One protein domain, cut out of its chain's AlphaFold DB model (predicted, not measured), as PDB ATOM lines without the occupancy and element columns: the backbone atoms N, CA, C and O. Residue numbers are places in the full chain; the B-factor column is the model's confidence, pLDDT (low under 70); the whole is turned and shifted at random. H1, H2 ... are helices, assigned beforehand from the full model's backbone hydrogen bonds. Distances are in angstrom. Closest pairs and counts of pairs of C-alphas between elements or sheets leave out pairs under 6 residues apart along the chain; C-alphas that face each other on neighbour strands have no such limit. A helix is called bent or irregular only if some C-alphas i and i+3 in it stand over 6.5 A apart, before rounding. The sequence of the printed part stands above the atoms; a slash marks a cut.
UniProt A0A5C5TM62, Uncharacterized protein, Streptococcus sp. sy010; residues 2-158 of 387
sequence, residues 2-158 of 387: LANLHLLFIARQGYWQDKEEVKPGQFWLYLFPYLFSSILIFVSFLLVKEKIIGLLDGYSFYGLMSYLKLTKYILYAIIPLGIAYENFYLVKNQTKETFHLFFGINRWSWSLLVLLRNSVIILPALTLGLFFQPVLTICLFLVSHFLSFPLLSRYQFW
ATOM      1  N   LEU A   2     -16.816   9.563 182.839       70.44
ATOM      2  CA  LEU A   2     -16.695   8.276 183.539       70.44
ATOM      3  C   LEU A   2     -15.307   8.056 184.177       70.44
ATOM      4  O   LEU A   2     -15.227   7.612 185.315       70.44
ATOM      5  N   ALA A   3     -14.230   8.488 183.508       71.62
ATOM      6  CA  ALA A   3     -12.875   8.501 184.072       71.62
ATOM      7  C   ALA A   3     -12.751   9.410 185.314       71.62
ATOM      8  O   ALA A   3     -12.191   9.008 186.327       71.62
ATOM      9  N   ASN A   4     -13.355  10.602 185.283       76.44
ATOM     10  CA  ASN A   4     -13.346  11.530 186.425       76.44
ATOM     11  C   ASN A   4     -14.206  11.007 187.586       76.44
ATOM     12  O   ASN A   4     -13.868  11.210 188.749       76.44
ATOM     13  N   LEU A   5     -15.297  10.298 187.279       76.44
ATOM     14  CA  LEU A   5     -16.104   9.603 188.280       76.44
ATOM     15  C   LEU A   5     -15.303   8.464 188.927       76.44
ATOM     16  O   LEU A   5     -15.296   8.347 190.149       76.44
ATOM     17  N   HIS A   6     -14.573   7.677 188.132       75.56
ATOM     18  CA  HIS A   6     -13.662   6.643 188.624       75.56
ATOM     19  C   HIS A   6     -12.599   7.225 189.565       75.56
ATOM     20  O   HIS A   6     -12.458   6.743 190.688       75.56
ATOM     21  N   LEU A   7     -11.940   8.317 189.165       73.81
ATOM     22  CA  LEU A   7     -10.975   9.037 190.002       73.81
ATOM     23  C   LEU A   7     -11.591   9.513 191.321       73.81
ATOM     24  O   LEU A   7     -10.952   9.416 192.361       73.81
ATOM     25  N   LEU A   8     -12.847   9.962 191.317       76.06
ATOM     26  CA  LEU A   8     -13.538  10.401 192.532       76.06
ATOM     27  C   LEU A   8     -13.870   9.227 193.478       76.06
ATOM     28  O   LEU A   8     -13.869   9.392 194.699       76.06
ATOM     29  N   PHE A   9     -14.104   8.024 192.941       72.50
ATOM     30  CA  PHE A   9     -14.245   6.795 193.735       72.50
ATOM     31  C   PHE A   9     -12.905   6.255 194.252       72.50
ATOM     32  O   PHE A   9     -12.877   5.711 195.354       72.50
ATOM     33  N   ILE A  10     -11.805   6.451 193.524       69.44
ATOM     34  CA  ILE A  10     -10.452   6.069 193.964       69.44
ATOM     35  C   ILE A  10      -9.916   7.038 195.013       69.44
ATOM     36  O   ILE A  10      -9.448   6.606 196.060       69.44
ATOM     37  N   ALA A  11     -10.068   8.345 194.796       62.38
ATOM     38  CA  ALA A  11      -9.707   9.373 195.770       62.38
ATOM     39  C   ALA A  11     -10.468   9.195 197.094       62.38
ATOM     40  O   ALA A  11      -9.961   9.533 198.158       62.38
ATOM     41  N   ARG A  12     -11.679   8.619 197.048       64.50
ATOM     42  CA  ARG A  12     -12.420   8.212 198.249       64.50
ATOM     43  C   ARG A  12     -11.721   7.085 199.008       64.50
ATOM     44  O   ARG A  12     -11.883   7.054 200.220       64.50
ATOM     45  N   GLN A  13     -11.045   6.168 198.316       58.31
ATOM     46  CA  GLN A  13     -10.378   5.015 198.914       58.31
ATOM     47  C   GLN A  13      -8.993   5.337 199.461       58.31
ATOM     48  O   GLN A  13      -8.648   4.769 200.487       58.31
ATOM     49  N   GLY A  14      -8.258   6.257 198.831       54.16
ATOM     50  CA  GLY A  14      -6.817   6.461 199.014       54.16
ATOM     51  C   GLY A  14      -6.023   5.645 197.982       54.16
ATOM     52  O   GLY A  14      -6.541   4.679 197.418       54.16
ATOM     53  N   TYR A  15      -4.793   6.054 197.666       52.09
ATOM     54  CA  TYR A  15      -3.935   5.339 196.711       52.09
ATOM     55  C   TYR A  15      -3.189   4.218 197.440       52.09
ATOM     56  O   TYR A  15      -2.374   4.491 198.316       52.09
ATOM     57  N   TRP A  16      -3.504   2.963 197.103       51.66
ATOM     58  CA  TRP A  16      -3.174   1.798 197.939       51.66
ATOM     59  C   TRP A  16      -2.404   0.680 197.269       51.66
ATOM     60  O   TRP A  16      -2.277  -0.406 197.826       51.66
ATOM     61  N   GLN A  17      -1.926   0.896 196.057       46.34
ATOM     62  CA  GLN A  17      -1.096  -0.097 195.405       46.34
ATOM     63  C   GLN A  17       0.166   0.593 194.926       46.34
ATOM     64  O   GLN A  17       0.074   1.629 194.275       46.34
ATOM     65  N   ASP A  18       1.304  -0.065 195.130       42.41
ATOM     66  CA  ASP A  18       2.561   0.171 194.404       42.41
ATOM     67  C   ASP A  18       2.417  -0.102 192.889       42.41
ATOM     68  O   ASP A  18       3.392  -0.300 192.171       42.41
ATOM     69  N   LYS A  19       1.182  -0.168 192.377       45.28
ATOM     70  CA  LYS A  19       0.888  -0.244 190.958       45.28
ATOM     71  C   LYS A  19       0.789   1.177 190.448       45.28
ATOM     72  O   LYS A  19      -0.151   1.898 190.775       45.28
ATOM     73  N   GLU A  20       1.744   1.524 189.605       49.25
ATOM     74  CA  GLU A  20       1.860   2.820 188.938       49.25
ATOM     75  C   GLU A  20       0.629   3.157 188.068       49.25
ATOM     76  O   GLU A  20       0.411   4.316 187.726       49.25
ATOM     77  N   GLU A  21      -0.237   2.175 187.775       53.28
ATOM     78  CA  GLU A  21      -1.390   2.350 186.894       53.28
ATOM     79  C   GLU A  21      -2.741   1.989 187.525       53.28
ATOM     80  O   GLU A  21      -3.050   0.845 187.880       53.28
ATOM     81  N   VAL A  22      -3.615   2.992 187.550       55.75
ATOM     82  CA  VAL A  22      -5.036   2.868 187.869       55.75
ATOM     83  C   VAL A  22      -5.782   2.310 186.651       55.75
ATOM     84  O   VAL A  22      -6.077   3.036 185.702       55.75
ATOM     85  N   LYS A  23      -6.146   1.020 186.667       59.19
ATOM     86  CA  LYS A  23      -6.873   0.399 185.545       59.19
ATOM     87  C   LYS A  23      -8.367   0.778 185.562       59.19
ATOM     88  O   LYS A  23      -9.077   0.369 186.482       59.19
ATOM     89  N   PRO A  24      -8.903   1.465 184.532       57.81
ATOM     90  CA  PRO A  24     -10.306   1.906 184.491       57.81
ATOM     91  C   PRO A  24     -11.330   0.757 184.519       57.81
ATOM     92  O   PRO A  24     -12.453   0.948 184.980       57.81
ATOM     93  N   GLY A  25     -10.941  -0.458 184.109       59.28
ATOM     94  CA  GLY A  25     -11.793  -1.653 184.180       59.28
ATOM     95  C   GLY A  25     -12.181  -2.083 185.603       59.28
ATOM     96  O   GLY A  25     -13.130  -2.843 185.776       59.28
ATOM     97  N   GLN A  26     -11.502  -1.572 186.635       66.25
ATOM     98  CA  GLN A  26     -11.813  -1.873 188.037       66.25
ATOM     99  C   GLN A  26     -12.968  -1.030 188.599       66.25
ATOM    100  O   GLN A  26     -13.449  -1.321 189.693       66.25
ATOM    101  N   PHE A  27     -13.482  -0.045 187.848       71.44
ATOM    102  CA  PHE A  27     -14.566   0.824 188.314       71.44
ATOM    103  C   PHE A  27     -15.823   0.050 188.745       71.44
ATOM    104  O   PHE A  27     -16.467   0.395 189.740       71.44
ATOM    105  N   TRP A  28     -16.131  -1.051 188.055       70.56
ATOM    106  CA  TRP A  28     -17.258  -1.928 188.380       70.56
ATOM    107  C   TRP A  28     -17.185  -2.514 189.792       70.56
ATOM    108  O   TRP A  28     -18.220  -2.635 190.446       70.56
ATOM    109  N   LEU A  29     -15.986  -2.785 190.318       69.75
ATOM    110  CA  LEU A  29     -15.802  -3.279 191.690       69.75
ATOM    111  C   LEU A  29     -16.260  -2.249 192.735       69.75
ATOM    112  O   LEU A  29     -16.694  -2.608 193.835       69.75
ATOM    113  N   TYR A  30     -16.199  -0.959 192.400       72.88
ATOM    114  CA  TYR A  30     -16.644   0.111 193.287       72.88
ATOM    115  C   TYR A  30     -18.162   0.271 193.273       72.88
ATOM    116  O   TYR A  30     -18.762   0.423 194.344       72.88
ATOM    117  N   LEU A  31     -18.775   0.159 192.093       81.50
ATOM    118  CA  LEU A  31     -20.221   0.279 191.891       81.50
ATOM    119  C   LEU A  31     -21.003  -0.943 192.385       81.50
ATOM    120  O   LEU A  31     -22.086  -0.786 192.950       81.50
ATOM    121  N   PHE A  32     -20.447  -2.144 192.194       78.25
ATOM    122  CA  PHE A  32     -21.161  -3.413 192.337       78.25
ATOM    123  C   PHE A  32     -21.946  -3.553 193.649       78.25
ATOM    124  O   PHE A  32     -23.129  -3.870 193.572       78.25
ATOM    125  N   PRO A  33     -21.405  -3.244 194.845       77.94
ATOM    126  CA  PRO A  33     -22.160  -3.438 196.084       77.94
ATOM    127  C   PRO A  33     -23.391  -2.541 196.207       77.94
ATOM    128  O   PRO A  33     -24.399  -2.964 196.767       77.94
ATOM    129  N   TYR A  34     -23.333  -1.316 195.676       84.81
ATOM    130  CA  TYR A  34     -24.466  -0.390 195.713       84.81
ATOM    131  C   TYR A  34     -25.548  -0.820 194.724       84.81
ATOM    132  O   TYR A  34     -26.722  -0.848 195.076       84.81
ATOM    133  N   LEU A  35     -25.154  -1.223 193.514       85.38
ATOM    134  CA  LEU A  35     -26.085  -1.723 192.502       85.38
ATOM    135  C   LEU A  35     -26.731  -3.040 192.941       85.38
ATOM    136  O   LEU A  35     -27.951  -3.155 192.929       85.38
ATOM    137  N   PHE A  36     -25.928  -4.003 193.397       77.75
ATOM    138  CA  PHE A  36     -26.407  -5.312 193.830       77.75
ATOM    139  C   PHE A  36     -27.371  -5.207 195.016       77.75
ATOM    140  O   PHE A  36     -28.460  -5.772 194.968       77.75
ATOM    141  N   SER A  37     -27.021  -4.433 196.053       80.00
ATOM    142  CA  SER A  37     -27.926  -4.213 197.192       80.00
ATOM    143  C   SER A  37     -29.215  -3.508 196.776       80.00
ATOM    144  O   SER A  37     -30.286  -3.902 197.223       80.00
ATOM    145  N   SER A  38     -29.142  -2.528 195.871       87.75
ATOM    146  CA  SER A  38     -30.324  -1.829 195.353       87.75
ATOM    147  C   SER A  38     -31.251  -2.757 194.569       87.75
ATOM    148  O   SER A  38     -32.461  -2.704 194.773       87.75
ATOM    149  N   ILE A  39     -30.701  -3.629 193.717       85.50
ATOM    150  CA  ILE A  39     -31.465  -4.639 192.968       85.50
ATOM    151  C   ILE A  39     -32.107  -5.639 193.932       85.50
ATOM    152  O   ILE A  39     -33.295  -5.926 193.814       85.50
ATOM    153  N   LEU A  40     -31.358  -6.133 194.920       81.94
ATOM    154  CA  LEU A  40     -31.863  -7.091 195.904       81.94
ATOM    155  C   LEU A  40     -33.000  -6.490 196.744       81.94
ATOM    156  O   LEU A  40     -34.032  -7.129 196.949       81.94
ATOM    157  N   ILE A  41     -32.850  -5.237 197.174       84.50
ATOM    158  CA  ILE A  41     -33.908  -4.463 197.835       84.50
ATOM    159  C   ILE A  41     -35.127  -4.324 196.921       84.50
ATOM    160  O   ILE A  41     -36.248  -4.573 197.349       84.50
ATOM    161  N   PHE A  42     -34.916  -3.939 195.665       89.19
ATOM    162  CA  PHE A  42     -35.997  -3.731 194.710       89.19
ATOM    163  C   PHE A  42     -36.808  -5.009 194.478       89.19
ATOM    164  O   PHE A  42     -38.028  -4.995 194.617       89.19
ATOM    165  N   VAL A  43     -36.132  -6.128 194.212       85.81
ATOM    166  CA  VAL A  43     -36.772  -7.435 194.011       85.81
ATOM    167  C   VAL A  43     -37.480  -7.904 195.284       85.81
ATOM    168  O   VAL A  43     -38.624  -8.345 195.221       85.81
ATOM    169  N   SER A  44     -36.844  -7.774 196.453       79.12
ATOM    170  CA  SER A  44     -37.455  -8.202 197.722       79.12
ATOM    171  C   SER A  44     -38.711  -7.400 198.073       79.12
ATOM    172  O   SER A  44     -39.709  -7.988 198.493       79.12
ATOM    173  N   PHE A  45     -38.715  -6.085 197.840       83.00
ATOM    174  CA  PHE A  45     -39.905  -5.260 198.036       83.00
ATOM    175  C   PHE A  45     -40.981  -5.537 196.985       83.00
ATOM    176  O   PHE A  45     -42.152  -5.583 197.340       83.00
ATOM    177  N   LEU A  46     -40.638  -5.804 195.724       85.06
ATOM    178  CA  LEU A  46     -41.651  -6.212 194.743       85.06
ATOM    179  C   LEU A  46     -42.382  -7.500 195.152       85.06
ATOM    180  O   LEU A  46     -43.586  -7.602 194.948       85.06
ATOM    181  N   LEU A  47     -41.672  -8.459 195.750       79.94
ATOM    182  CA  LEU A  47     -42.233  -9.769 196.089       79.94
ATOM    183  C   LEU A  47     -42.935  -9.814 197.454       79.94
ATOM    184  O   LEU A  47     -43.877 -10.583 197.635       79.94
ATOM    185  N   VAL A  48     -42.451  -9.056 198.445       82.81
ATOM    186  CA  VAL A  48     -42.805  -9.274 199.864       82.81
ATOM    187  C   VAL A  48     -43.203  -7.978 200.587       82.81
ATOM    188  O   VAL A  48     -43.418  -7.994 201.799       82.81
ATOM    189  N   LYS A  49     -43.362  -6.845 199.883       81.25
ATOM    190  CA  LYS A  49     -43.661  -5.534 200.501       81.25
ATOM    191  C   LYS A  49     -44.841  -5.567 201.465       81.25
ATOM    192  O   LYS A  49     -44.706  -5.056 202.572       81.25
ATOM    193  N   GLU A  50     -45.974  -6.149 201.081       79.31
ATOM    194  CA  GLU A  50     -47.174  -6.152 201.933       79.31
ATOM    195  C   GLU A  50     -46.950  -6.913 203.240       79.31
ATOM    196  O   GLU A  50     -47.313  -6.427 204.308       79.31
ATOM    197  N   LYS A  51     -46.250  -8.052 203.181       72.44
ATOM    198  CA  LYS A  51     -45.876  -8.825 204.374       72.44
ATOM    199  C   LYS A  51     -44.911  -8.047 205.270       72.44
ATOM    200  O   LYS A  51     -45.062  -8.073 206.486       72.44
ATOM    201  N   ILE A  52     -43.947  -7.329 204.686       70.25
ATOM    202  CA  ILE A  52     -43.000  -6.486 205.437       70.25
ATOM    203  C   ILE A  52     -43.731  -5.318 206.111       70.25
ATOM    204  O   ILE A  52     -43.492  -5.046 207.284       70.25
ATOM    205  N   ILE A  53     -44.634  -4.639 205.396       79.38
ATOM    206  CA  ILE A  53     -45.418  -3.520 205.939       79.38
ATOM    207  C   ILE A  53     -46.341  -4.006 207.055       79.38
ATOM    208  O   ILE A  53     -46.331  -3.406 208.123       79.38
ATOM    209  N   GLY A  54     -47.077  -5.098 206.837       69.75
ATOM    210  CA  GLY A  54     -47.964  -5.672 207.849       69.75
ATOM    211  C   GLY A  54     -47.214  -6.075 209.119       69.75
ATOM    212  O   GLY A  54     -47.676  -5.791 210.219       69.75
ATOM    213  N   LEU A  55     -46.013  -6.647 208.975       68.62
ATOM    214  CA  LEU A  55     -45.150  -6.965 210.112       68.62
ATOM    215  C   LEU A  55     -44.703  -5.689 210.840       68.62
ATOM    216  O   LEU A  55     -44.820  -5.607 212.053       68.62
ATOM    217  N   LEU A  56     -44.228  -4.668 210.127       69.50
ATOM    218  CA  LEU A  56     -43.745  -3.427 210.748       69.50
ATOM    219  C   LEU A  56     -44.856  -2.583 211.392       69.50
ATOM    220  O   LEU A  56     -44.581  -1.825 212.323       69.50
ATOM    221  N   ASP A  57     -46.082  -2.657 210.884       74.88
ATOM    222  CA  ASP A  57     -47.214  -1.889 211.406       74.88
ATOM    223  C   ASP A  57     -47.892  -2.591 212.590       74.88
ATOM    224  O   ASP A  57     -48.323  -1.932 213.534       74.88
ATOM    225  N   GLY A  58     -47.892  -3.929 212.603       61.34
ATOM    226  CA  GLY A  58     -48.471  -4.745 213.676       61.34
ATOM    227  C   GLY A  58     -47.757  -4.656 215.030       61.34
ATOM    228  O   GLY A  58     -48.228  -5.235 216.007       61.34
ATOM    229  N   TYR A  59     -46.639  -3.933 215.120       57.91
ATOM    230  CA  TYR A  59     -45.821  -3.843 216.326       57.91
ATOM    231  C   TYR A  59     -45.383  -2.401 216.625       57.91
ATOM    232  O   TYR A  59     -45.038  -1.628 215.727       57.91
ATOM    233  N   SER A  60     -45.339  -2.045 217.913       53.91
ATOM    234  CA  SER A  60     -44.991  -0.700 218.394       53.91
ATOM    235  C   SER A  60     -43.679  -0.659 219.179       53.91
ATOM    236  O   SER A  60     -43.472  -1.461 220.091       53.91
ATOM    237  N   PHE A  61     -42.847   0.343 218.907       47.69
ATOM    238  CA  PHE A  61     -41.673   0.705 219.697       47.69
ATOM    239  C   PHE A  61     -42.094   1.347 221.021       47.69
ATOM    240  O   PHE A  61     -42.623   2.462 221.018       47.69
ATOM    241  N   TYR A  62     -41.880   0.647 222.141       51.88
ATOM    242  CA  TYR A  62     -42.210   1.116 223.500       51.88
ATOM    243  C   TYR A  62     -43.651   1.656 223.664       51.88
ATOM    244  O   TYR A  62     -43.905   2.490 224.526       51.88
ATOM    245  N   GLY A  63     -44.597   1.230 222.816       53.84
ATOM    246  CA  GLY A  63     -45.974   1.745 222.803       53.84
ATOM    247  C   GLY A  63     -46.143   3.183 222.280       53.84
ATOM    248  O   GLY A  63     -47.266   3.672 222.230       53.84
ATOM    249  N   LEU A  64     -45.066   3.859 221.861       55.06
ATOM    250  CA  LEU A  64     -45.089   5.262 221.414       55.06
ATOM    251  C   LEU A  64     -45.340   5.411 219.908       55.06
ATOM    252  O   LEU A  64     -46.030   6.331 219.473       55.06
ATOM    253  N   MET A  65     -44.762   4.532 219.082       61.16
ATOM    254  CA  MET A  65     -44.942   4.564 217.624       61.16
ATOM    255  C   MET A  65     -44.786   3.175 216.997       61.16
ATOM    256  O   MET A  65     -43.963   2.388 217.449       61.16
ATOM    257  N   SER A  66     -45.529   2.877 215.926       68.81
ATOM    258  CA  SER A  66     -45.350   1.656 215.110       68.81
ATOM    259  C   SER A  66     -43.919   1.552 214.562       68.81
ATOM    260  O   SER A  66     -43.350   2.585 214.178       68.81
ATOM    261  N   TYR A  67     -43.373   0.346 214.398       64.75
ATOM    262  CA  TYR A  67     -42.062   0.172 213.758       64.75
ATOM    263  C   TYR A  67     -42.034   0.679 212.326       64.75
ATOM    264  O   TYR A  67     -41.029   1.244 211.910       64.75
ATOM    265  N   LEU A  68     -43.154   0.610 211.611       74.31
ATOM    266  CA  LEU A  68     -43.298   1.213 210.290       74.31
ATOM    267  C   LEU A  68     -42.928   2.707 210.296       74.31
ATOM    268  O   LEU A  68     -42.155   3.165 209.453       74.31
ATOM    269  N   LYS A  69     -43.464   3.474 211.255       76.31
ATOM    270  CA  LYS A  69     -43.153   4.905 211.428       76.31
ATOM    271  C   LYS A  69     -41.682   5.115 211.784       76.31
ATOM    272  O   LYS A  69     -41.036   5.961 211.171       76.31
ATOM    273  N   LEU A  70     -41.139   4.322 212.709       73.94
ATOM    274  CA  LEU A  70     -39.730   4.405 213.101       73.94
ATOM    275  C   LEU A  70     -38.792   4.137 211.911       73.94
ATOM    276  O   LEU A  70     -37.884   4.923 211.649       73.94
ATOM    277  N   THR A  71     -39.040   3.069 211.149       74.00
ATOM    278  CA  THR A  71     -38.261   2.709 209.958       74.00
ATOM    279  C   THR A  71     -38.315   3.812 208.910       74.00
ATOM    280  O   THR A  71     -37.274   4.158 208.354       74.00
ATOM    281  N   LYS A  72     -39.488   4.418 208.675       80.19
ATOM    282  CA  LYS A  72     -39.626   5.574 207.776       80.19
ATOM    283  C   LYS A  72     -38.767   6.752 208.243       80.19
ATOM    284  O   LYS A  72     -38.009   7.290 207.444       80.19
ATOM    285  N   TYR A  73     -38.818   7.117 209.525       80.38
ATOM    286  CA  TYR A  73     -38.000   8.218 210.052       80.38
ATOM    287  C   TYR A  73     -36.501   7.953 209.930       80.38
ATOM    288  O   TYR A  73     -35.769   8.819 209.457       80.38
ATOM    289  N   ILE A  74     -36.050   6.752 210.299       78.19
ATOM    290  CA  ILE A  74     -34.641   6.364 210.177       78.19
ATOM    291  C   ILE A  74     -34.207   6.415 208.708       78.19
ATOM    292  O   ILE A  74     -33.173   7.002 208.393       78.19
ATOM    293  N   LEU A  75     -35.012   5.863 207.798       82.62
ATOM    294  CA  LEU A  75     -34.726   5.858 206.365       82.62
ATOM    295  C   LEU A  75     -34.586   7.280 205.806       82.62
ATOM    296  O   LEU A  75     -33.607   7.582 205.124       82.62
ATOM    297  N   TYR A  76     -35.525   8.167 206.134       83.56
ATOM    298  CA  TYR A  76     -35.489   9.554 205.675       83.56
ATOM    299  C   TYR A  76     -34.393  10.383 206.337       83.56
ATOM    300  O   TYR A  76     -33.912  11.321 205.711       83.56
ATOM    301  N   ALA A  77     -33.944  10.029 207.543       81.75
ATOM    302  CA  ALA A  77     -32.785  10.646 208.182       81.75
ATOM    303  C   ALA A  77     -31.456  10.177 207.562       81.75
ATOM    304  O   ALA A  77     -30.522  10.968 207.424       81.75
ATOM    305  N   ILE A  78     -31.362   8.911 207.137       81.75
ATOM    306  CA  ILE A  78     -30.145   8.345 206.534       81.75
ATOM    307  C   ILE A  78     -29.791   9.031 205.211       81.75
ATOM    308  O   ILE A  78     -28.608   9.211 204.934       81.75
ATOM    309  N   ILE A  79     -30.773   9.444 204.405       85.88
ATOM    310  CA  ILE A  79     -30.530  10.110 203.113       85.88
ATOM    311  C   ILE A  79     -29.701  11.404 203.279       85.88
ATOM    312  O   ILE A  79     -28.587  11.459 202.749       85.88
ATOM    313  N   PRO A  80     -30.159  12.431 204.025       85.56
ATOM    314  CA  PRO A  80     -29.398  13.661 204.208       85.56
ATOM    315  C   PRO A  80     -28.102  13.432 204.991       85.56
ATOM    316  O   PRO A  80     -27.079  14.016 204.636       85.56
ATOM    317  N   LEU A  81     -28.104  12.555 206.006       81.62
ATOM    318  CA  LEU A  81     -26.897  12.238 206.779       81.62
ATOM    319  C   LEU A  81     -25.827  11.558 205.917       81.62
ATOM    320  O   LEU A  81     -24.652  11.910 206.004       81.62
ATOM    321  N   GLY A  82     -26.224  10.629 205.050       80.50
ATOM    322  CA  GLY A  82     -25.335   9.945 204.117       80.50
ATOM    323  C   GLY A  82     -24.715  10.905 203.102       80.50
ATOM    324  O   GLY A  82     -23.504  10.853 202.878       80.50
ATOM    325  N   ILE A  83     -25.508  11.832 202.543       85.56
ATOM    326  CA  ILE A  83     -25.007  12.876 201.630       85.56
ATOM    327  C   ILE A  83     -24.034  13.801 202.350       85.56
ATOM    328  O   ILE A  83     -22.939  14.054 201.845       85.56
ATOM    329  N   ALA A  84     -24.417  14.298 203.526       82.88
ATOM    330  CA  ALA A  84     -23.586  15.202 204.309       82.88
ATOM    331  C   ALA A  84     -22.254  14.544 204.684       82.88
ATOM    332  O   ALA A  84     -21.201  15.142 204.471       82.88
ATOM    333  N   TYR A  85     -22.288  13.291 205.152       78.25
ATOM    334  CA  TYR A  85     -21.091  12.512 205.456       78.25
ATOM    335  C   TYR A  85     -20.192  12.369 204.229       78.25
ATOM    336  O   TYR A  85     -18.992  12.624 204.298       78.25
ATOM    337  N   GLU A  86     -20.747  11.992 203.080       79.88
ATOM    338  CA  GLU A  86     -19.930  11.775 201.893       79.88
ATOM    339  C   GLU A  86     -19.364  13.063 201.296       79.88
ATOM    340  O   GLU A  86     -18.257  13.034 200.746       79.88
ATOM    341  N   ASN A  87     -20.075  14.180 201.425       85.62
ATOM    342  CA  ASN A  87     -19.628  15.479 200.937       85.62
ATOM    343  C   ASN A  87     -18.665  16.174 201.905       85.62
ATOM    344  O   ASN A  87     -17.773  16.876 201.434       85.62
ATOM    345  N   PHE A  88     -18.757  15.930 203.218       79.56
ATOM    346  CA  PHE A  88     -17.851  16.501 204.226       79.56
ATOM    347  C   PHE A  88     -16.382  16.295 203.852       79.56
ATOM    348  O   PHE A  88     -15.588  17.231 203.882       79.56
ATOM    349  N   TYR A  89     -16.034  15.094 203.395       73.44
ATOM    350  CA  TYR A  89     -14.662  14.761 203.017       73.44
ATOM    351  C   TYR A  89     -14.220  15.327 201.671       73.44
ATOM    352  O   TYR A  89     -13.029  15.538 201.474       73.44
ATOM    353  N   LEU A  90     -15.156  15.602 200.757       79.31
ATOM    354  CA  LEU A  90     -14.816  16.315 199.525       79.31
ATOM    355  C   LEU A  90     -14.366  17.742 199.845       79.31
ATOM    356  O   LEU A  90     -13.415  18.231 199.235       79.31
ATOM    357  N   VAL A  91     -15.028  18.380 200.818       78.31
ATOM    358  CA  VAL A  91     -14.658  19.717 201.294       78.31
ATOM    359  C   VAL A  91     -13.384  19.649 202.146       78.31
ATOM    360  O   VAL A  91     -12.453  20.398 201.882       78.31
ATOM    361  N   LYS A  92     -13.293  18.706 203.101       74.25
ATOM    362  CA  LYS A  92     -12.133  18.559 204.008       74.25
ATOM    363  C   LYS A  92     -10.822  18.353 203.246       74.25
ATOM    364  O   LYS A  92      -9.823  18.963 203.596       74.25
ATOM    365  N   ASN A  93     -10.844  17.538 202.193       72.25
ATOM    366  CA  ASN A  93      -9.652  17.224 201.405       72.25
ATOM    367  C   ASN A  93      -9.442  18.187 200.223       72.25
ATOM    368  O   ASN A  93      -8.647  17.879 199.342       72.25
ATOM    369  N   GLN A  94     -10.199  19.289 200.139       74.94
ATOM    370  CA  GLN A  94     -10.114  20.266 199.042       74.94
ATOM    371  C   GLN A  94     -10.215  19.642 197.634       74.94
ATOM    372  O   GLN A  94      -9.741  20.197 196.648       74.94
ATOM    373  N   THR A  95     -10.900  18.500 197.509       77.19
ATOM    374  CA  THR A  95     -10.949  17.710 196.261       77.19
ATOM    375  C   THR A  95     -11.451  18.503 195.061       77.19
ATOM    376  O   THR A  95     -11.013  18.267 193.941       77.19
ATOM    377  N   LYS A  96     -12.344  19.470 195.287       80.69
ATOM    378  CA  LYS A  96     -12.833  20.375 194.245       80.69
ATOM    379  C   LYS A  96     -11.703  21.222 193.652       80.69
ATOM    380  O   LYS A  96     -11.662  21.398 192.440       80.69
ATOM    381  N   GLU A  97     -10.814  21.743 194.492       79.44
ATOM    382  CA  GLU A  97      -9.670  22.560 194.073       79.44
ATOM    383  C   GLU A  97      -8.664  21.690 193.318       79.44
ATOM    384  O   GLU A  97      -8.252  22.052 192.222       79.44
ATOM    385  N   THR A  98      -8.381  20.482 193.812       79.56
ATOM    386  CA  THR A  98      -7.539  19.493 193.118       79.56
ATOM    387  C   THR A  98      -8.102  19.131 191.740       79.56
ATOM    388  O   THR A  98      -7.379  19.128 190.749       79.56
ATOM    389  N   PHE A  99      -9.406  18.860 191.646       80.62
ATOM    390  CA  PHE A  99     -10.058  18.500 190.382       80.62
ATOM    391  C   PHE A  99     -10.108  19.671 189.397       80.62
ATOM    392  O   PHE A  99     -10.025  19.467 188.185       80.62
ATOM    393  N   HIS A 100     -10.213  20.897 189.903       82.94
ATOM    394  CA  HIS A 100     -10.135  22.087 189.073       82.94
ATOM    395  C   HIS A 100      -8.712  22.316 188.541       82.94
ATOM    396  O   HIS A 100      -8.546  22.478 187.336       82.94
ATOM    397  N   LEU A 101      -7.702  22.253 189.414       78.62
ATOM    398  CA  LEU A 101      -6.299  22.526 189.083       78.62
ATOM    399  C   LEU A 101      -5.673  21.459 188.177       78.62
ATOM    400  O   LEU A 101      -5.027  21.804 187.195       78.62
ATOM    401  N   PHE A 102      -5.866  20.173 188.483       78.56
ATOM    402  CA  PHE A 102      -5.175  19.084 187.778       78.56
ATOM    403  C   PHE A 102      -5.966  18.496 186.608       78.56
ATOM    404  O   PHE A 102      -5.377  17.889 185.719       78.56
ATOM    405  N   PHE A 103      -7.292  18.659 186.591       80.75
ATOM    406  CA  PHE A 103      -8.157  18.046 185.575       80.75
ATOM    407  C   PHE A 103      -9.044  19.054 184.833       80.75
ATOM    408  O   PHE A 103      -9.888  18.645 184.035       80.75
ATOM    409  N   GLY A 104      -8.890  20.360 185.090       81.38
ATOM    410  CA  GLY A 104      -9.618  21.417 184.378       81.38
ATOM    411  C   GLY A 104     -11.139  21.338 184.537       81.38
ATOM    412  O   GLY A 104     -11.887  21.713 183.638       81.38
ATOM    413  N   ILE A 105     -11.634  20.786 185.649       84.19
ATOM    414  CA  ILE A 105     -13.069  20.544 185.829       84.19
ATOM    415  C   ILE A 105     -13.773  21.840 186.242       84.19
ATOM    416  O   ILE A 105     -13.487  22.428 187.285       84.19
ATOM    417  N   ASN A 106     -14.734  22.266 185.421       85.75
ATOM    418  CA  ASN A 106     -15.578  23.435 185.669       85.75
ATOM    419  C   ASN A 106     -16.576  23.209 186.823       85.75
ATOM    420  O   ASN A 106     -16.911  22.087 187.206       85.75
ATOM    421  N   ARG A 107     -17.136  24.301 187.359       82.06
ATOM    422  CA  ARG A 107     -18.065  24.257 188.506       82.06
ATOM    423  C   ARG A 107     -19.323  23.416 188.243       82.06
ATOM    424  O   ARG A 107     -19.793  22.728 189.147       82.06
ATOM    425  N   TRP A 108     -19.849  23.459 187.018       81.94
ATOM    426  CA  TRP A 108     -21.048  22.712 186.628       81.94
ATOM    427  C   TRP A 108     -20.773  21.209 186.481       81.94
ATOM    428  O   TRP A 108     -21.492  20.390 187.054       81.94
ATOM    429  N   SER A 109     -19.678  20.839 185.809       84.06
ATOM    430  CA  SER A 109     -19.263  19.438 185.678       84.06
ATOM    431  C   SER A 109     -18.875  18.826 187.024       84.06
ATOM    432  O   SER A 109     -19.191  17.664 187.266       84.06
ATOM    433  N   TRP A 110     -18.297  19.607 187.944       85.19
ATOM    434  CA  TRP A 110     -18.096  19.189 189.335       85.19
ATOM    435  C   TRP A 110     -19.418  18.861 190.041       85.19
ATOM    436  O   TRP A 110     -19.547  17.793 190.636       85.19
ATOM    437  N   SER A 111     -20.419  19.746 189.946       85.12
ATOM    438  CA  SER A 111     -21.734  19.512 190.560       85.12
ATOM    439  C   SER A 111     -22.378  18.226 190.036       85.12
ATOM    440  O   SER A 111     -22.880  17.425 190.822       85.12
ATOM    441  N   LEU A 112     -22.310  17.996 188.723       86.00
ATOM    442  CA  LEU A 112     -22.863  16.805 188.079       86.00
ATOM    443  C   LEU A 112     -22.110  15.531 188.507       86.00
ATOM    444  O   LEU A 112     -22.732  14.520 188.829       86.00
ATOM    445  N   LEU A 113     -20.776  15.580 188.581       86.69
ATOM    446  CA  LEU A 113     -19.957  14.460 189.064       86.69
ATOM    447  C   LEU A 113     -20.304  14.078 190.507       86.69
ATOM    448  O   LEU A 113     -20.456  12.894 190.807       86.69
ATOM    449  N   VAL A 114     -20.465  15.064 191.394       86.88
ATOM    450  CA  VAL A 114     -20.856  14.802 192.785       86.88
ATOM    451  C   VAL A 114     -22.280  14.255 192.858       86.88
ATOM    452  O   VAL A 114     -22.538  13.357 193.659       86.88
ATOM    453  N   LEU A 115     -23.197  14.744 192.019       88.38
ATOM    454  CA  LEU A 115     -24.570  14.244 191.959       88.38
ATOM    455  C   LEU A 115     -24.598  12.764 191.569       88.38
ATOM    456  O   LEU A 115     -25.198  11.969 192.288       88.38
ATOM    457  N   LEU A 116     -23.886  12.384 190.502       87.88
ATOM    458  CA  LEU A 116     -23.763  10.989 190.057       87.88
ATOM    459  C   LEU A 116     -23.113  10.097 191.116       87.88
ATOM    460  O   LEU A 116     -23.512   8.957 191.331       87.88
ATOM    461  N   ARG A 117     -22.090  10.603 191.802       88.94
ATOM    462  CA  ARG A 117     -21.433   9.845 192.865       88.94
ATOM    463  C   ARG A 117     -22.363   9.639 194.063       88.94
ATOM    464  O   ARG A 117     -22.445   8.525 194.579       88.94
ATOM    465  N   ASN A 118     -23.073  10.676 194.501       90.00
ATOM    466  CA  ASN A 118     -23.986  10.580 195.639       90.00
ATOM    467  C   ASN A 118     -25.214   9.722 195.315       90.00
ATOM    468  O   ASN A 118     -25.650   8.964 196.180       90.00
ATOM    469  N   SER A 119     -25.728   9.777 194.081       89.12
ATOM    470  CA  SER A 119     -26.834   8.918 193.647       89.12
ATOM    471  C   SER A 119     -26.444   7.443 193.685       89.12
ATOM    472  O   SER A 119     -27.212   6.636 194.192       89.12
ATOM    473  N   VAL A 120     -25.232   7.090 193.240       87.94
ATOM    474  CA  VAL A 120     -24.723   5.712 193.320       87.94
ATOM    475  C   VAL A 120     -24.580   5.261 194.772       87.94
ATOM    476  O   VAL A 120     -25.010   4.164 195.112       87.94
ATOM    477  N   ILE A 121     -23.975   6.077 195.639       84.75
ATOM    478  CA  ILE A 121     -23.688   5.665 197.023       84.75
ATOM    479  C   ILE A 121     -24.977   5.449 197.825       84.75
ATOM    480  O   ILE A 121     -25.045   4.532 198.643       84.75
ATOM    481  N   ILE A 122     -25.992   6.280 197.595       88.19
ATOM    482  CA  ILE A 122     -27.239   6.291 198.379       88.19
ATOM    483  C   ILE A 122     -28.344   5.514 197.665       88.19
ATOM    484  O   ILE A 122     -29.432   5.354 198.211       88.19
ATOM    485  N   LEU A 123     -28.050   4.940 196.495       89.12
ATOM    486  CA  LEU A 123     -28.982   4.143 195.706       89.12
ATOM    487  C   LEU A 123     -29.777   3.119 196.537       89.12
ATOM    488  O   LEU A 123     -30.996   3.106 196.387       89.12
ATOM    489  N   PRO A 124     -29.180   2.358 197.482       87.19
ATOM    490  CA  PRO A 124     -29.939   1.387 198.278       87.19
ATOM    491  C   PRO A 124     -30.984   2.035 199.202       87.19
ATOM    492  O   PRO A 124     -32.060   1.489 199.430       87.19
ATOM    493  N   ALA A 125     -30.678   3.216 199.748       86.06
ATOM    494  CA  ALA A 125     -31.616   3.965 200.581       86.06
ATOM    495  C   ALA A 125     -32.672   4.681 199.727       86.06
ATOM    496  O   ALA A 125     -33.829   4.769 200.133       86.06
ATOM    497  N   LEU A 126     -32.295   5.151 198.531       88.69
ATOM    498  CA  LEU A 126     -33.232   5.721 197.564       88.69
ATOM    499  C   LEU A 126     -34.248   4.676 197.106       88.69
ATOM    500  O   LEU A 126     -35.439   4.965 197.128       88.69
ATOM    501  N   THR A 127     -33.815   3.462 196.749       88.31
ATOM    502  CA  THR A 127     -34.738   2.401 196.323       88.31
ATOM    503  C   THR A 127     -35.735   2.059 197.423       88.31
ATOM    504  O   THR A 127     -36.932   2.047 197.151       88.31
ATOM    505  N   LEU A 128     -35.286   1.885 198.672       86.00
ATOM    506  CA  LEU A 128     -36.182   1.711 199.823       86.00
ATOM    507  C   LEU A 128     -37.144   2.895 199.996       86.00
ATOM    508  O   LEU A 128     -38.346   2.695 200.164       86.00
ATOM    509  N   GLY A 129     -36.635   4.129 199.951       85.06
ATOM    510  CA  GLY A 129     -37.432   5.343 200.159       85.06
ATOM    511  C   GLY A 129     -38.543   5.506 199.127       85.06
ATOM    512  O   GLY A 129     -39.673   5.853 199.485       85.06
ATOM    513  N   LEU A 130     -38.251   5.168 197.867       89.12
ATOM    514  CA  LEU A 130     -39.202   5.217 196.759       89.12
ATOM    515  C   LEU A 130     -40.401   4.280 196.964       89.12
ATOM    516  O   LEU A 130     -41.509   4.638 196.571       89.12
ATOM    517  N   PHE A 131     -40.227   3.132 197.631       86.31
ATOM    518  CA  PHE A 131     -41.343   2.227 197.947       86.31
ATOM    519  C   PHE A 131     -42.288   2.759 199.031       86.31
ATOM    520  O   PHE A 131     -43.443   2.323 199.080       86.31
ATOM    521  N   PHE A 132     -41.808   3.660 199.895       85.06
ATOM    522  CA  PHE A 132     -42.594   4.249 200.980       85.06
ATOM    523  C   PHE A 132     -43.206   5.598 200.595       85.06
ATOM    524  O   PHE A 132     -44.426   5.737 200.636       85.06
ATOM    525  N   GLN A 133     -42.380   6.594 200.252       87.06
ATOM    526  CA  GLN A 133     -42.829   7.933 199.837       87.06
ATOM    527  C   GLN A 133     -41.878   8.486 198.764       87.06
ATOM    528  O   GLN A 133     -40.824   9.041 199.099       87.06
ATOM    529  N   PRO A 134     -42.225   8.363 197.472       86.94
ATOM    530  CA  PRO A 134     -41.302   8.675 196.387       86.94
ATOM    531  C   PRO A 134     -40.976  10.168 196.297       86.94
ATOM    532  O   PRO A 134     -39.805  10.530 196.206       86.94
ATOM    533  N   VAL A 135     -41.989  11.033 196.414       88.94
ATOM    534  CA  VAL A 135     -41.817  12.493 196.325       88.94
ATOM    535  C   VAL A 135     -40.898  13.001 197.434       88.94
ATOM    536  O   VAL A 135     -39.896  13.652 197.147       88.94
ATOM    537  N   LEU A 136     -41.175  12.636 198.693       88.25
ATOM    538  CA  LEU A 136     -40.349  13.045 199.832       88.25
ATOM    539  C   LEU A 136     -38.901  12.566 199.679       88.25
ATOM    540  O   LEU A 136     -37.974  13.333 199.920       88.25
ATOM    541  N   THR A 137     -38.703  11.321 199.242       89.69
ATOM    542  CA  THR A 137     -37.369  10.733 199.040       89.69
ATOM    543  C   THR A 137     -36.556  11.524 198.015       89.69
ATOM    544  O   THR A 137     -35.399  11.864 198.273       89.69
ATOM    545  N   ILE A 138     -37.162  11.864 196.872       89.06
ATOM    546  CA  ILE A 138     -36.514  12.648 195.813       89.06
ATOM    547  C   ILE A 138     -36.221  14.069 196.304       89.06
ATOM    548  O   ILE A 138     -35.103  14.559 196.131       89.06
ATOM    549  N   CYS A 139     -37.182  14.715 196.968       89.69
ATOM    550  CA  CYS A 139     -36.995  16.046 197.540       89.69
ATOM    551  C   CYS A 139     -35.850  16.061 198.562       89.69
ATOM    552  O   CYS A 139     -34.956  16.892 198.449       89.69
ATOM    553  N   LEU A 140     -35.820  15.118 199.511       89.12
ATOM    554  CA  LEU A 140     -34.755  15.012 200.513       89.12
ATOM    555  C   LEU A 140     -33.385  14.805 199.868       89.12
ATOM    556  O   LEU A 140     -32.418  15.451 200.274       89.12
ATOM    557  N   PHE A 141     -33.292  13.947 198.850       91.38
ATOM    558  CA  PHE A 141     -32.054  13.719 198.108       91.38
ATOM    559  C   PHE A 141     -31.551  14.992 197.416       91.38
ATOM    560  O   PHE A 141     -30.392  15.369 197.586       91.38
ATOM    561  N   LEU A 142     -32.418  15.687 196.677       90.19
ATOM    562  CA  LEU A 142     -32.041  16.907 195.960       90.19
ATOM    563  C   LEU A 142     -31.685  18.039 196.926       90.19
ATOM    564  O   LEU A 142     -30.628  18.657 196.793       90.19
ATOM    565  N   VAL A 143     -32.526  18.278 197.934       88.31
ATOM    566  CA  VAL A 143     -32.313  19.320 198.946       88.31
ATOM    567  C   VAL A 143     -30.994  19.086 199.678       88.31
ATOM    568  O   VAL A 143     -30.182  20.003 199.781       88.31
ATOM    569  N   SER A 144     -30.725  17.861 200.129       86.94
ATOM    570  CA  SER A 144     -29.459  17.550 200.801       86.94
ATOM    571  C   SER A 144     -28.254  17.642 199.864       86.94
ATOM    572  O   SER A 144     -27.205  18.129 200.287       86.94
ATOM    573  N   HIS A 145     -28.382  17.273 198.585       86.81
ATOM    574  CA  HIS A 145     -27.313  17.469 197.605       86.81
ATOM    575  C   HIS A 145     -26.936  18.953 197.479       86.81
ATOM    576  O   HIS A 145     -25.764  19.293 197.651       86.81
ATOM    577  N   PHE A 146     -27.913  19.838 197.271       84.81
ATOM    578  CA  PHE A 146     -27.653  21.268 197.075       84.81
ATOM    579  C   PHE A 146     -27.261  22.005 198.364       84.81
ATOM    580  O   PHE A 146     -26.386  22.870 198.325       84.81
ATOM    581  N   LEU A 147     -27.851  21.654 199.511       83.75
ATOM    582  CA  LEU A 147     -27.565  22.309 200.793       83.75
ATOM    583  C   LEU A 147     -26.290  21.798 201.474       83.75
ATOM    584  O   LEU A 147     -25.712  22.519 202.287       83.75
ATOM    585  N   SER A 148     -25.822  20.587 201.159       81.38
ATOM    586  CA  SER A 148     -24.656  20.001 201.833       81.38
ATOM    587  C   SER A 148     -23.406  20.877 201.718       81.38
ATOM    588  O   SER A 148     -22.812  21.221 202.733       81.38
ATOM    589  N   PHE A 149     -23.014  21.294 200.512       78.81
ATOM    590  CA  PHE A 149     -21.806  22.097 200.308       78.81
ATOM    591  C   PHE A 149     -21.791  23.442 201.050       78.81
ATOM    592  O   PHE A 149     -20.813  23.677 201.761       78.81
ATOM    593  N   PRO A 150     -22.813  24.317 200.940       76.44
ATOM    594  CA  PRO A 150     -22.803  25.600 201.643       76.44
ATOM    595  C   PRO A 150     -22.828  25.446 203.171       76.44
ATOM    596  O   PRO A 150     -22.201  26.236 203.879       76.44
ATOM    597  N   LEU A 151     -23.518  24.427 203.697       77.31
ATOM    598  CA  LEU A 151     -23.542  24.148 205.135       77.31
ATOM    599  C   LEU A 151     -22.190  23.620 205.628       77.31
ATOM    600  O   LEU A 151     -21.666  24.101 206.632       77.31
ATOM    601  N   LEU A 152     -21.589  22.681 204.896       79.31
ATOM    602  CA  LEU A 152     -20.297  22.088 205.241       79.31
ATOM    603  C   LEU A 152     -19.152  23.102 205.150       79.31
ATOM    604  O   LEU A 152     -18.285  23.110 206.020       79.31
ATOM    605  N   SER A 153     -19.159  23.995 204.154       73.56
ATOM    606  CA  SER A 153     -18.149  25.054 204.051       73.56
ATOM    607  C   SER A 153     -18.229  26.039 205.219       73.56
ATOM    608  O   SER A 153     -17.198  26.451 205.745       73.56
ATOM    609  N   ARG A 154     -19.444  26.386 205.674       74.00
ATOM    610  CA  ARG A 154     -19.644  27.227 206.868       74.00
ATOM    611  C   ARG A 154     -19.186  26.520 208.140       74.00
ATOM    612  O   ARG A 154     -18.515  27.137 208.960       74.00
ATOM    613  N   TYR A 155     -19.507  25.234 208.276       73.44
ATOM    614  CA  TYR A 155     -19.057  24.417 209.400       73.44
ATOM    615  C   TYR A 155     -17.526  24.361 209.485       73.44
ATOM    616  O   TYR A 155     -16.965  24.610 210.549       73.44
ATOM    617  N   GLN A 156     -16.837  24.111 208.369       68.81
ATOM    618  CA  GLN A 156     -15.373  24.061 208.352       68.81
ATOM    619  C   GLN A 156     -14.726  25.416 208.630       68.81
ATOM    620  O   GLN A 156     -13.758  25.483 209.385       68.81
ATOM    621  N   PHE A 157     -15.268  26.498 208.069       65.00
ATOM    622  CA  PHE A 157     -14.807  27.851 208.377       65.00
ATOM    623  C   PHE A 157     -14.921  28.152 209.878       65.00
ATOM    624  O   PHE A 157     -13.978  28.629 210.506       65.00
ATOM    625  N   TRP A 158     -16.057  27.800 210.476       61.72
ATOM    626  CA  TRP A 158     -16.289  27.973 211.904       61.72
ATOM    627  C   TRP A 158     -15.379  27.090 212.766       61.72
ATOM    628  O   TRP A 158     -14.848  27.552 213.775       61.72
TER     629      TRP A 158
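What this domain is: This is residues 2 to 158 of the 387 residues of an uncharacterized protein of Streptococcus sp. sy010 (UniProt A0A5C5TM62). A long, layered helical body has the long arm H2a on one side and H3 and H6a, nearly side by side, on the other, with H5b between H2a and H3. H1 fills in between H2a and H5a near one end, where H4 also lies, while H2b turns from H2a towards H3 at the opposite end; the loop of residues 14 to 21 stands free. The 157 printed residues hold six named helices, H1 to H6 in chain order, and no named strand: all helix. The whole is only just loose, close to compact, with a radius of gyration of the C-alphas of 18.5 A and spans of 55 by 40 by 26 A.

Where its parts are: H1 is residues 2 to 13, beginning at C-alpha 2 (-16.695, 8.276, 183.539). H2, residues 24 to 57, was assigned as one helix by its hydrogen bonds but is bent, with C-alphas 47 and 50 8.5 A apart; its arms are H2a, residues 24 to 47, 35.9 A long, and H2b, residues 50 to 57. H2a is irregular, with C-alphas 30 and 33 7.1 A apart, and has a kink of 39 degrees near residue 31. H3, residues 67 to 92, is 36.5 A long, and H4 is residues 95 to 103. By their hydrogen bonds H5, residues 107 to 132, and H6, residues 134 to 158, were each assigned as one helix, but both are bent: C-alphas 121 and 124 are 7.7 A apart, and C-alphas 146 and 149 are 6.7 A apart. Their arms are H5a, 107 to 121, H5b, 124 to 132, H6a, 134 to 146, and H6b, 149 to 158, which ends at C-alpha 158 (-16.289, 27.973, 211.904).

How they stand to each other: H5b touches H2a at a shallow tilt of 24 degrees, the closest C-alphas being those of Ser 38 and Pro 124, 4.4 A. H5b also touches H3, closest at Ile 79 and Ala 125, with C-alphas 6.7 A apart. H5b and H6a form a helical hairpin, closest at the C-alphas of Gly 129 and Thr 137, 5.5 A. H3 touches H6a at a shallow tilt of 21 degrees, the same way, with the C-alphas of Pro 80 and Ser 144 closest at 5.2 A. With residues 84 to 92 alone H3 touches H6b at a steep tilt of 65 degrees, closest at the C-alphas of Phe 88 and Leu 152, 6.2 A. H2b touches H3, about perpendicular at 88 degrees, closest at the C-alphas of Leu 56 and Leu 68, 4.7 A. H1 touches H5a, closest at the C-alphas of Leu 5 and Leu 113, 6.2 A, and is near H4. H2a and H3 are apart. Each O i to N i+4 pair is within hydrogen-bond range in H2b, H4, H5a, H6a and H6b, against 7 of 8 in H1, 15 of 20 in H2a, 19 of 22 in H3 and 3 of 5 in H5b.

The domain as a whole: The two C-alphas farthest apart, those of Glu 20 and Gly 63, are 58.6 A apart. The printed part has no cut and no long link. The mean pLDDT of the printed part is 76.8; it is under 70 at residues 10 to 26, 29, 54 to 56, 58 to 67 and 156 to 158.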